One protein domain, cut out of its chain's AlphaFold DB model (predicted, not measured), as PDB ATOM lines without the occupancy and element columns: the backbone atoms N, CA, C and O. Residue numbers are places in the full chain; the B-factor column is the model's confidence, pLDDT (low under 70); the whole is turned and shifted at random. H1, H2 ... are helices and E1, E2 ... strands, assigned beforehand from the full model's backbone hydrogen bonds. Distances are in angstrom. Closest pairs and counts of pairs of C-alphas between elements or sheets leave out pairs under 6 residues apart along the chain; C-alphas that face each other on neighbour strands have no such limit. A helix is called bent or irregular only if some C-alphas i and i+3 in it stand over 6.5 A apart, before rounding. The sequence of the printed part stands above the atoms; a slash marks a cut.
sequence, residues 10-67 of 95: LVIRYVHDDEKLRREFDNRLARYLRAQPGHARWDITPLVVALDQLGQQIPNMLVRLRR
ATOM      1  N   LEU A  10     -50.683 -28.894   3.279       76.75
ATOM      2  CA  LEU A  10     -49.487 -29.628   2.901       76.75
ATOM      3  C   LEU A  10     -49.350 -29.584   1.382       76.75
ATOM      4  O   LEU A  10     -50.174 -30.150   0.664       76.75
ATOM      5  N   VAL A  11     -48.283 -28.949   0.901       78.88
ATOM      6  CA  VAL A  11     -47.913 -28.936  -0.517       78.88
ATOM      7  C   VAL A  11     -46.641 -29.756  -0.702       78.88
ATOM      8  O   VAL A  11     -45.607 -29.454  -0.103       78.88
ATOM      9  N   ILE A  12     -46.704 -30.812  -1.513       76.50
ATOM     10  CA  ILE A  12     -45.548 -31.668  -1.804       76.50
ATOM     11  C   ILE A  12     -45.478 -31.944  -3.302       76.50
ATOM     12  O   ILE A  12     -46.489 -32.199  -3.953       76.50
ATOM     13  N   ARG A  13     -44.263 -31.926  -3.846       72.94
ATOM     14  CA  ARG A  13     -43.988 -32.391  -5.204       72.94
ATOM     15  C   ARG A  13     -43.798 -33.905  -5.203       72.94
ATOM     16  O   ARG A  13     -42.966 -34.409  -4.451       72.94
ATOM     17  N   TYR A  14     -44.535 -34.603  -6.056       70.56
ATOM     18  CA  TYR A  14     -44.349 -36.029  -6.297       70.56
ATOM     19  C   TYR A  14     -43.490 -36.225  -7.555       70.56
ATOM     20  O   TYR A  14     -43.736 -35.591  -8.584       70.56
ATOM     21  N   VAL A  15     -42.469 -37.079  -7.449       70.31
ATOM     22  CA  VAL A  15     -41.579 -37.479  -8.549       70.31
ATOM     23  C   VAL A  15     -41.436 -38.994  -8.486       70.31
ATOM     24  O   VAL A  15     -40.952 -39.517  -7.483       70.31
ATOM     25  N   HIS A  16     -41.872 -39.687  -9.537       71.44
ATOM     26  CA  HIS A  16     -41.891 -41.149  -9.570       71.44
ATOM     27  C   HIS A  16     -40.478 -41.758  -9.541       71.44
ATOM     28  O   HIS A  16     -40.193 -42.630  -8.723       71.44
ATOM     29  N   ASP A  17     -39.577 -41.245 -10.384       76.25
ATOM     30  CA  ASP A  17     -38.231 -41.804 -10.596       76.25
ATOM     31  C   ASP A  17     -37.203 -41.444  -9.508       76.25
ATOM     32  O   ASP A  17     -36.025 -41.787  -9.621       76.25
ATOM     33  N   ASP A  18     -37.614 -40.759  -8.437       79.31
ATOM     34  CA  ASP A  18     -36.728 -40.389  -7.333       79.31
ATOM     35  C   ASP A  18     -37.205 -41.028  -6.023       79.31
ATOM     36  O   ASP A  18     -38.111 -40.546  -5.336       79.31
ATOM     37  N   GLU A  19     -36.554 -42.133  -5.646       80.38
ATOM     38  CA  GLU A  19     -36.869 -42.873  -4.422       80.38
ATOM     39  C   GLU A  19     -36.771 -41.997  -3.164       80.38
ATOM     40  O   GLU A  19     -37.551 -42.174  -2.220       80.38
ATOM     41  N   LYS A  20     -35.830 -41.046  -3.128       82.25
ATOM     42  CA  LYS A  20     -35.627 -40.172  -1.971       82.25
ATOM     43  C   LYS A  20     -36.787 -39.190  -1.842       82.25
ATOM     44  O   LYS A  20     -37.315 -39.042  -0.737       82.25
ATOM     45  N   LEU A  21     -37.213 -38.579  -2.948       78.19
ATOM     46  CA  LEU A  21     -38.379 -37.690  -2.973       78.19
ATOM     47  C   LEU A  21     -39.674 -38.442  -2.659       78.19
ATOM     48  O   LEU A  21     -40.503 -37.927  -1.911       78.19
ATOM     49  N   ARG A  22     -39.823 -39.683  -3.136       77.69
ATOM     50  CA  ARG A  22     -40.971 -40.536  -2.798       77.69
ATOM     51  C   ARG A  22     -41.026 -40.864  -1.304       77.69
ATOM     52  O   ARG A  22     -42.058 -40.675  -0.668       77.69
ATOM     53  N   ARG A  23     -39.901 -41.263  -0.700       80.94
ATOM     54  CA  ARG A  23     -39.832 -41.490   0.757       80.94
ATOM     55  C   ARG A  23     -40.102 -40.210   1.545       80.94
ATOM     56  O   ARG A  23     -40.701 -40.259   2.617       80.94
ATOM     57  N   GLU A  24     -39.628 -39.065   1.066       83.38
ATOM     58  CA  GLU A  24     -39.913 -37.776   1.693       83.38
ATOM     59  C   GLU A  24     -41.405 -37.430   1.613       83.38
ATOM     60  O   GLU A  24     -41.985 -37.015   2.620       83.38
ATOM     61  N   PHE A  25     -42.029 -37.665   0.457       81.69
ATOM     62  CA  PHE A  25     -43.465 -37.526   0.247       81.69
ATOM     63  C   PHE A  25     -44.260 -38.385   1.237       81.69
ATOM     64  O   PHE A  25     -45.056 -37.835   2.003       81.69
ATOM     65  N   ASP A  26     -43.975 -39.687   1.313       79.19
ATOM     66  CA  ASP A  26     -44.660 -40.618   2.220       79.19
ATOM     67  C   ASP A  26     -44.532 -40.181   3.684       79.19
ATOM     68  O   ASP A  26     -45.505 -40.164   4.443       79.19
ATOM     69  N   ASN A  27     -43.328 -39.768   4.089       81.94
ATOM     70  CA  ASN A  27     -43.063 -39.325   5.455       81.94
ATOM     71  C   ASN A  27     -43.802 -38.030   5.805       81.94
ATOM     72  O   ASN A  27     -44.344 -37.914   6.909       81.94
ATOM     73  N   ARG A  28     -43.822 -37.049   4.896       82.81
ATOM     74  CA  ARG A  28     -44.530 -35.778   5.104       82.81
ATOM     75  C   ARG A  28     -46.040 -35.993   5.139       82.81
ATOM     76  O   ARG A  28     -46.693 -35.479   6.046       82.81
ATOM     77  N   LEU A  29     -46.572 -36.807   4.230       80.12
ATOM     78  CA  LEU A  29     -47.987 -37.174   4.193       80.12
ATOM     79  C   LEU A  29     -48.413 -37.895   5.478       80.12
ATOM     80  O   LEU A  29     -49.391 -37.503   6.116       80.12
ATOM     81  N   ALA A  30     -47.637 -38.887   5.921       79.00
ATOM     82  CA  ALA A  30     -47.905 -39.606   7.164       79.00
ATOM     83  C   ALA A  30     -47.860 -38.685   8.393       79.00
ATOM     84  O   ALA A  30     -48.691 -38.823   9.293       79.00
ATOM     85  N   ARG A  31     -46.911 -37.739   8.451       80.69
ATOM     86  CA  ARG A  31     -46.845 -36.740   9.534       80.69
ATOM     87  C   ARG A  31     -48.061 -35.822   9.529       80.69
ATOM     88  O   ARG A  31     -48.674 -35.661  10.580       80.69
ATOM     89  N   TYR A  32     -48.427 -35.284   8.367       79.62
ATOM     90  CA  TYR A  32     -49.580 -34.399   8.227       79.62
ATOM     91  C   TYR A  32     -50.873 -35.081   8.679       79.62
ATOM     92  O   TYR A  32     -51.614 -34.521   9.477       79.62
ATOM     93  N   LEU A  33     -51.116 -36.327   8.257       76.25
ATOM     94  CA  LEU A  33     -52.315 -37.073   8.654       76.25
ATOM     95  C   LEU A  33     -52.342 -37.407  10.150       76.25
ATOM     96  O   LEU A  33     -53.389 -37.291  10.785       76.25
ATOM     97  N   ARG A  34     -51.197 -37.787  10.736       75.38
ATOM     98  CA  ARG A  34     -51.093 -38.065  12.183       75.38
ATOM     99  C   ARG A  34     -51.317 -36.822  13.042       75.38
ATOM    100  O   ARG A  34     -51.797 -36.958  14.163       75.38
ATOM    101  N   ALA A  35     -50.975 -35.641  12.533       75.81
ATOM    102  CA  ALA A  35     -51.166 -34.378  13.239       75.81
ATOM    103  C   ALA A  35     -52.645 -33.948  13.331       75.81
ATOM    104  O   ALA A  35     -52.960 -33.049  14.105       75.81
ATOM    105  N   GLN A  36     -53.567 -34.587  12.594       70.62
ATOM    106  CA  GLN A  36     -54.983 -34.208  12.581       70.62
ATOM    107  C   GLN A  36     -55.806 -34.995  13.629       70.62
ATOM    108  O   GLN A  36     -56.130 -36.172  13.423       70.62
ATOM    109  N   PRO A  37     -56.206 -34.373  14.761       63.38
ATOM    110  CA  PRO A  37     -57.014 -35.039  15.780       63.38
ATOM    111  C   PRO A  37     -58.391 -35.436  15.220       63.38
ATOM    112  O   PRO A  37     -59.044 -34.674  14.507       63.38
ATOM    113  N   GLY A  38     -58.832 -36.664  15.512       64.19
ATOM    114  CA  GLY A  38     -60.097 -37.233  15.015       64.19
ATOM    115  C   GLY A  38     -60.018 -37.933  13.650       64.19
ATOM    116  O   GLY A  38     -61.009 -38.518  13.227       64.19
ATOM    117  N   HIS A  39     -58.852 -37.917  12.995       61.38
ATOM    118  CA  HIS A  39     -58.661 -38.397  11.617       61.38
ATOM    119  C   HIS A  39     -57.646 -39.551  11.512       61.38
ATOM    120  O   HIS A  39     -57.270 -39.969  10.422       61.38
ATOM    121  N   ALA A  40     -57.239 -40.118  12.657       56.50
ATOM    122  CA  ALA A  40     -56.177 -41.120  12.817       56.50
ATOM    123  C   ALA A  40     -56.406 -42.478  12.108       56.50
ATOM    124  O   ALA A  40     -55.661 -43.427  12.345       56.50
ATOM    125  N   ARG A  41     -57.442 -42.604  11.272       63.38
ATOM    126  CA  ARG A  41     -57.880 -43.869  10.663       63.38
ATOM    127  C   ARG A  41     -58.149 -43.798   9.163       63.38
ATOM    128  O   ARG A  41     -58.697 -44.748   8.616       63.38
ATOM    129  N   TRP A  42     -57.809 -42.693   8.504       71.38
ATOM    130  CA  TRP A  42     -57.946 -42.613   7.054       71.38
ATOM    131  C   TRP A  42     -56.963 -43.564   6.373       71.38
ATOM    132  O   TRP A  42     -55.750 -43.395   6.478       71.38
ATOM    133  N   ASP A  43     -57.506 -44.564   5.680       72.38
ATOM    134  CA  ASP A  43     -56.729 -45.373   4.754       72.38
ATOM    135  C   ASP A  43     -56.489 -44.565   3.476       72.38
ATOM    136  O   ASP A  43     -57.358 -44.433   2.616       72.38
ATOM    137  N   ILE A  44     -55.302 -43.975   3.390       73.75
ATOM    138  CA  ILE A  44     -54.852 -43.189   2.238       73.75
ATOM    139  C   ILE A  44     -54.107 -44.030   1.200       73.75
ATOM    140  O   ILE A  44     -53.645 -43.483   0.199       73.75
ATOM    141  N   THR A  45     -53.997 -45.345   1.403       78.50
ATOM    142  CA  THR A  45     -53.328 -46.252   0.461       78.50
ATOM    143  C   THR A  45     -53.872 -46.108  -0.966       78.50
ATOM    144  O   THR A  45     -53.058 -45.970  -1.881       78.50
ATOM    145  N   PRO A  46     -55.202 -46.031  -1.199       79.06
ATOM    146  CA  PRO A  46     -55.736 -45.853  -2.552       79.06
ATOM    147  C   PRO A  46     -55.277 -44.551  -3.223       79.06
ATOM    148  O   PRO A  46     -55.004 -44.540  -4.420       79.06
ATOM    149  N   LEU A  47     -55.145 -43.464  -2.452       78.38
ATOM    150  CA  LEU A  47     -54.666 -42.175  -2.956       78.38
ATOM    151  C   LEU A  47     -53.189 -42.253  -3.358       78.38
ATOM    152  O   LEU A  47     -52.825 -41.774  -4.426       78.38
ATOM    153  N   VAL A  48     -52.348 -42.871  -2.525       78.00
ATOM    154  CA  VAL A  48     -50.913 -43.033  -2.815       78.00
ATOM    155  C   VAL A  48     -50.706 -43.881  -4.070       78.00
ATOM    156  O   VAL A  48     -49.916 -43.504  -4.930       78.00
ATOM    157  N   VAL A  49     -51.462 -44.973  -4.222       82.75
ATOM    158  CA  VAL A  49     -51.409 -45.822  -5.425       82.75
ATOM    159  C   VAL A  49     -51.822 -45.042  -6.676       82.75
ATOM    160  O   VAL A  49     -51.156 -45.145  -7.703       82.75
ATOM    161  N   ALA A  50     -52.883 -44.233  -6.598       81.19
ATOM    162  CA  ALA A  50     -53.322 -43.411  -7.725       81.19
ATOM    163  C   ALA A  50     -52.279 -42.350  -8.116       81.19
ATOM    164  O   ALA A  50     -52.026 -42.141  -9.301       81.19
ATOM    165  N   LEU A  51     -51.642 -41.700  -7.135       80.31
ATOM    166  CA  LEU A  51     -50.570 -40.735  -7.385       80.31
ATOM    167  C   LEU A  51     -49.334 -41.392  -8.009       80.31
ATOM    168  O   LEU A  51     -48.726 -40.799  -8.895       80.31
ATOM    169  N   ASP A  52     -48.997 -42.616  -7.596       79.38
ATOM    170  CA  ASP A  52     -47.888 -43.373  -8.183       79.38
ATOM    171  C   ASP A  52     -48.147 -43.716  -9.654       79.38
ATOM    172  O   ASP A  52     -47.302 -43.457 -10.510       79.38
ATOM    173  N   GLN A  53     -49.354 -44.196  -9.968       83.56
ATOM    174  CA  GLN A  53     -49.773 -44.466 -11.346       83.56
ATOM    175  C   GLN A  53     -49.781 -43.201 -12.213       83.56
ATOM    176  O   GLN A  53     -49.337 -43.236 -13.360       83.56
ATOM    177  N   LEU A  54     -50.260 -42.075 -11.676       80.12
ATOM    178  CA  LEU A  54     -50.254 -40.797 -12.390       80.12
ATOM    179  C   LEU A  54     -48.830 -40.276 -12.612       80.12
ATOM    180  O   LEU A  54     -48.518 -39.797 -13.702       80.12
ATOM    181  N   GLY A  55     -47.948 -40.407 -11.622       78.62
ATOM    182  CA  GLY A  55     -46.575 -39.918 -11.714       78.62
ATOM    183  C   GLY A  55     -45.690 -40.695 -12.689       78.62
ATOM    184  O   GLY A  55     -44.694 -40.151 -13.155       78.62
ATOM    185  N   GLN A  56     -46.076 -41.920 -13.064       80.81
ATOM    186  CA  GLN A  56     -45.446 -42.650 -14.175       80.81
ATOM    187  C   GLN A  56     -45.694 -41.980 -15.536       80.81
ATOM    188  O   GLN A  56     -44.896 -42.143 -16.456       80.81
ATOM    189  N   GLN A  57     -46.796 -41.238 -15.686       81.00
ATOM    190  CA  GLN A  57     -47.145 -40.556 -16.940       81.00
ATOM    191  C   GLN A  57     -46.926 -39.043 -16.884       81.00
ATOM    192  O   GLN A  57     -46.723 -38.407 -17.917       81.00
ATOM    193  N   ILE A  58     -46.961 -38.461 -15.684       79.06
ATOM    194  CA  ILE A  58     -46.849 -37.025 -15.451       79.06
ATOM    195  C   ILE A  58     -45.583 -36.776 -14.617       79.06
ATOM    196  O   ILE A  58     -45.609 -36.930 -13.397       79.06
ATOM    197  N   PRO A  59     -44.470 -36.343 -15.240       71.19
ATOM    198  CA  PRO A  59     -43.172 -36.252 -14.565       71.19
ATOM    199  C   PRO A  59     -43.122 -35.179 -13.466       71.19
ATOM    200  O   PRO A  59     -42.224 -35.184 -12.628       71.19
ATOM    201  N   ASN A  60     -44.071 -34.238 -13.469       70.75
ATOM    202  CA  ASN A  60     -44.154 -33.158 -12.494       70.75
ATOM    203  C   ASN A  60     -45.571 -33.054 -11.943       70.75
ATOM    204  O   ASN A  60     -46.447 -32.485 -12.590       70.75
ATOM    205  N   MET A  61     -45.775 -33.562 -10.728       74.62
ATOM    206  CA  MET A  61     -47.051 -33.459 -10.026       74.62
ATOM    207  C   MET A  61     -46.903 -32.668  -8.730       74.62
ATOM    208  O   MET A  61     -46.003 -32.923  -7.925       74.62
ATOM    209  N   LEU A  62     -47.819 -31.724  -8.517       75.25
ATOM    210  CA  LEU A  62     -47.967 -31.001  -7.261       75.25
ATOM    211  C   LEU A  62     -49.188 -31.545  -6.520       75.25
ATOM    212  O   LEU A  62     -50.301 -31.504  -7.035       75.25
ATOM    213  N   VAL A  63     -48.983 -32.037  -5.302       76.62
ATOM    214  CA  VAL A  63     -50.053 -32.546  -4.444       76.62
ATOM    215  C   VAL A  63     -50.309 -31.532  -3.340       76.62
ATOM    216  O   VAL A  63     -49.391 -31.175  -2.599       76.62
ATOM    217  N   ARG A  64     -51.560 -31.071  -3.227       76.31
ATOM    218  CA  ARG A  64     -52.012 -30.137  -2.188       76.31
ATOM    219  C   ARG A  64     -53.065 -30.814  -1.320       76.31
ATOM    220  O   ARG A  64     -54.149 -31.131  -1.800       76.31
ATOM    221  N   LEU A  65     -52.771 -31.012  -0.041       74.81
ATOM    222  CA  LEU A  65     -53.751 -31.453   0.949       74.81
ATOM    223  C   LEU A  65     -54.124 -30.276   1.837       74.81
ATOM    224  O   LEU A  65     -53.244 -29.635   2.401       74.81
ATOM    225  N   ARG A  66     -55.423 -30.010   1.985       75.31
ATOM    226  CA  ARG A  66     -55.932 -28.930   2.838       75.31
ATOM    227  C   ARG A  66     -56.890 -29.461   3.891       75.31
ATOM    228  O   ARG A  66     -57.751 -30.287   3.600       75.31
ATOM    229  N   ARG A  67     -56.772 -28.956   5.114       70.81
ATOM    230  CA  ARG A  67     -57.723 -29.168   6.202       70.81
ATOM    231  C   ARG A  67     -58.805 -28.099   6.123       70.81
ATOM    232  O   ARG A  67     -58.544 -26.920   6.348       70.81
TER     233      ARG A  67
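This is residues 10 to 67 of the 95 residues of an uncharacterized protein of Microbispora rosea (UniProt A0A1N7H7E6). A narrow ribbon of two antiparallel strands, E1 and E2, has two helices over one face: H1 packs mainly on E1, and H2 comes close to the strands only with its last residues. H1 and H2 run in opposite ways, roughly lengthwise like the strands, with a gap between them; the link at residues 35 to 44 turns from one to the other at one end of the domain. The 58 printed residues hold two named strands and two named helices, in the order E1, H1, H2, E2; the sheet's order is E1 - E2, and the class is mixed, helices and strands. The whole is compact, with a radius of gyration of the C-alphas of 11.5 A, and elongated, spanning 34 by 19 by 18 A.

Strand E1 is residues 10 to 14, beginning at C-alpha 10 at (-49.487, -29.628, 2.901), and strand E2 is residues 61 to 66, ending at C-alpha 66 at (-55.932, -28.930, 2.838). From first to last C-alpha E1 measures 12.3 A and E2 16.3 A. Helix H1, residues 19 to 34, is the longest helix at 22.4 A and begins at C-alpha 19 at (-36.869, -42.873, -4.422). Helix H2, residues 45 to 55, measures 15.3 A.

E1 and E2 are antiparallel neighbours, with 161 degrees between their N-to-C directions. The C-alphas of Val 11 and Arg 64 face each other at 4.6 A. N 12 and O 63 are 2.9 A apart and N 65 and O 10 are 2.8 A apart, both within hydrogen-bond range. H1 and E1 have 7 pairs of C-alphas within 8 A; the closest are those of Ile 12 and Phe 25, 6.5 A apart. H1 and E2 are near each other, with 5 pairs of C-alphas within 10 A. The closest C-alphas of H2 and E1 are those of Tyr 14 and Gly 55, 7.0 A apart. The closest C-alphas of H2 and E2 are those of Gly 55 and Met 61, 6.7 A apart. H1 and H2 are only just apart, their closest C-alphas being 8.4 A from each other. In H1 and H2 every O i to N i+4 pair is within hydrogen-bond range, and neither helix is bent or irregular.

The two C-alphas farthest apart are those of Gly 38 and Gln 57, 34.6 A, while the first and last printed C-alphas, of Leu 10 and Arg 67, are 8.9 A apart. The printed part has no cut. The links E1 to H1 and H2 to E2 are tight, and the link H1 to H2, with 10 residues, is short. The mean pLDDT of the printed part is 76.1, and residues 37 to 41 are under 70.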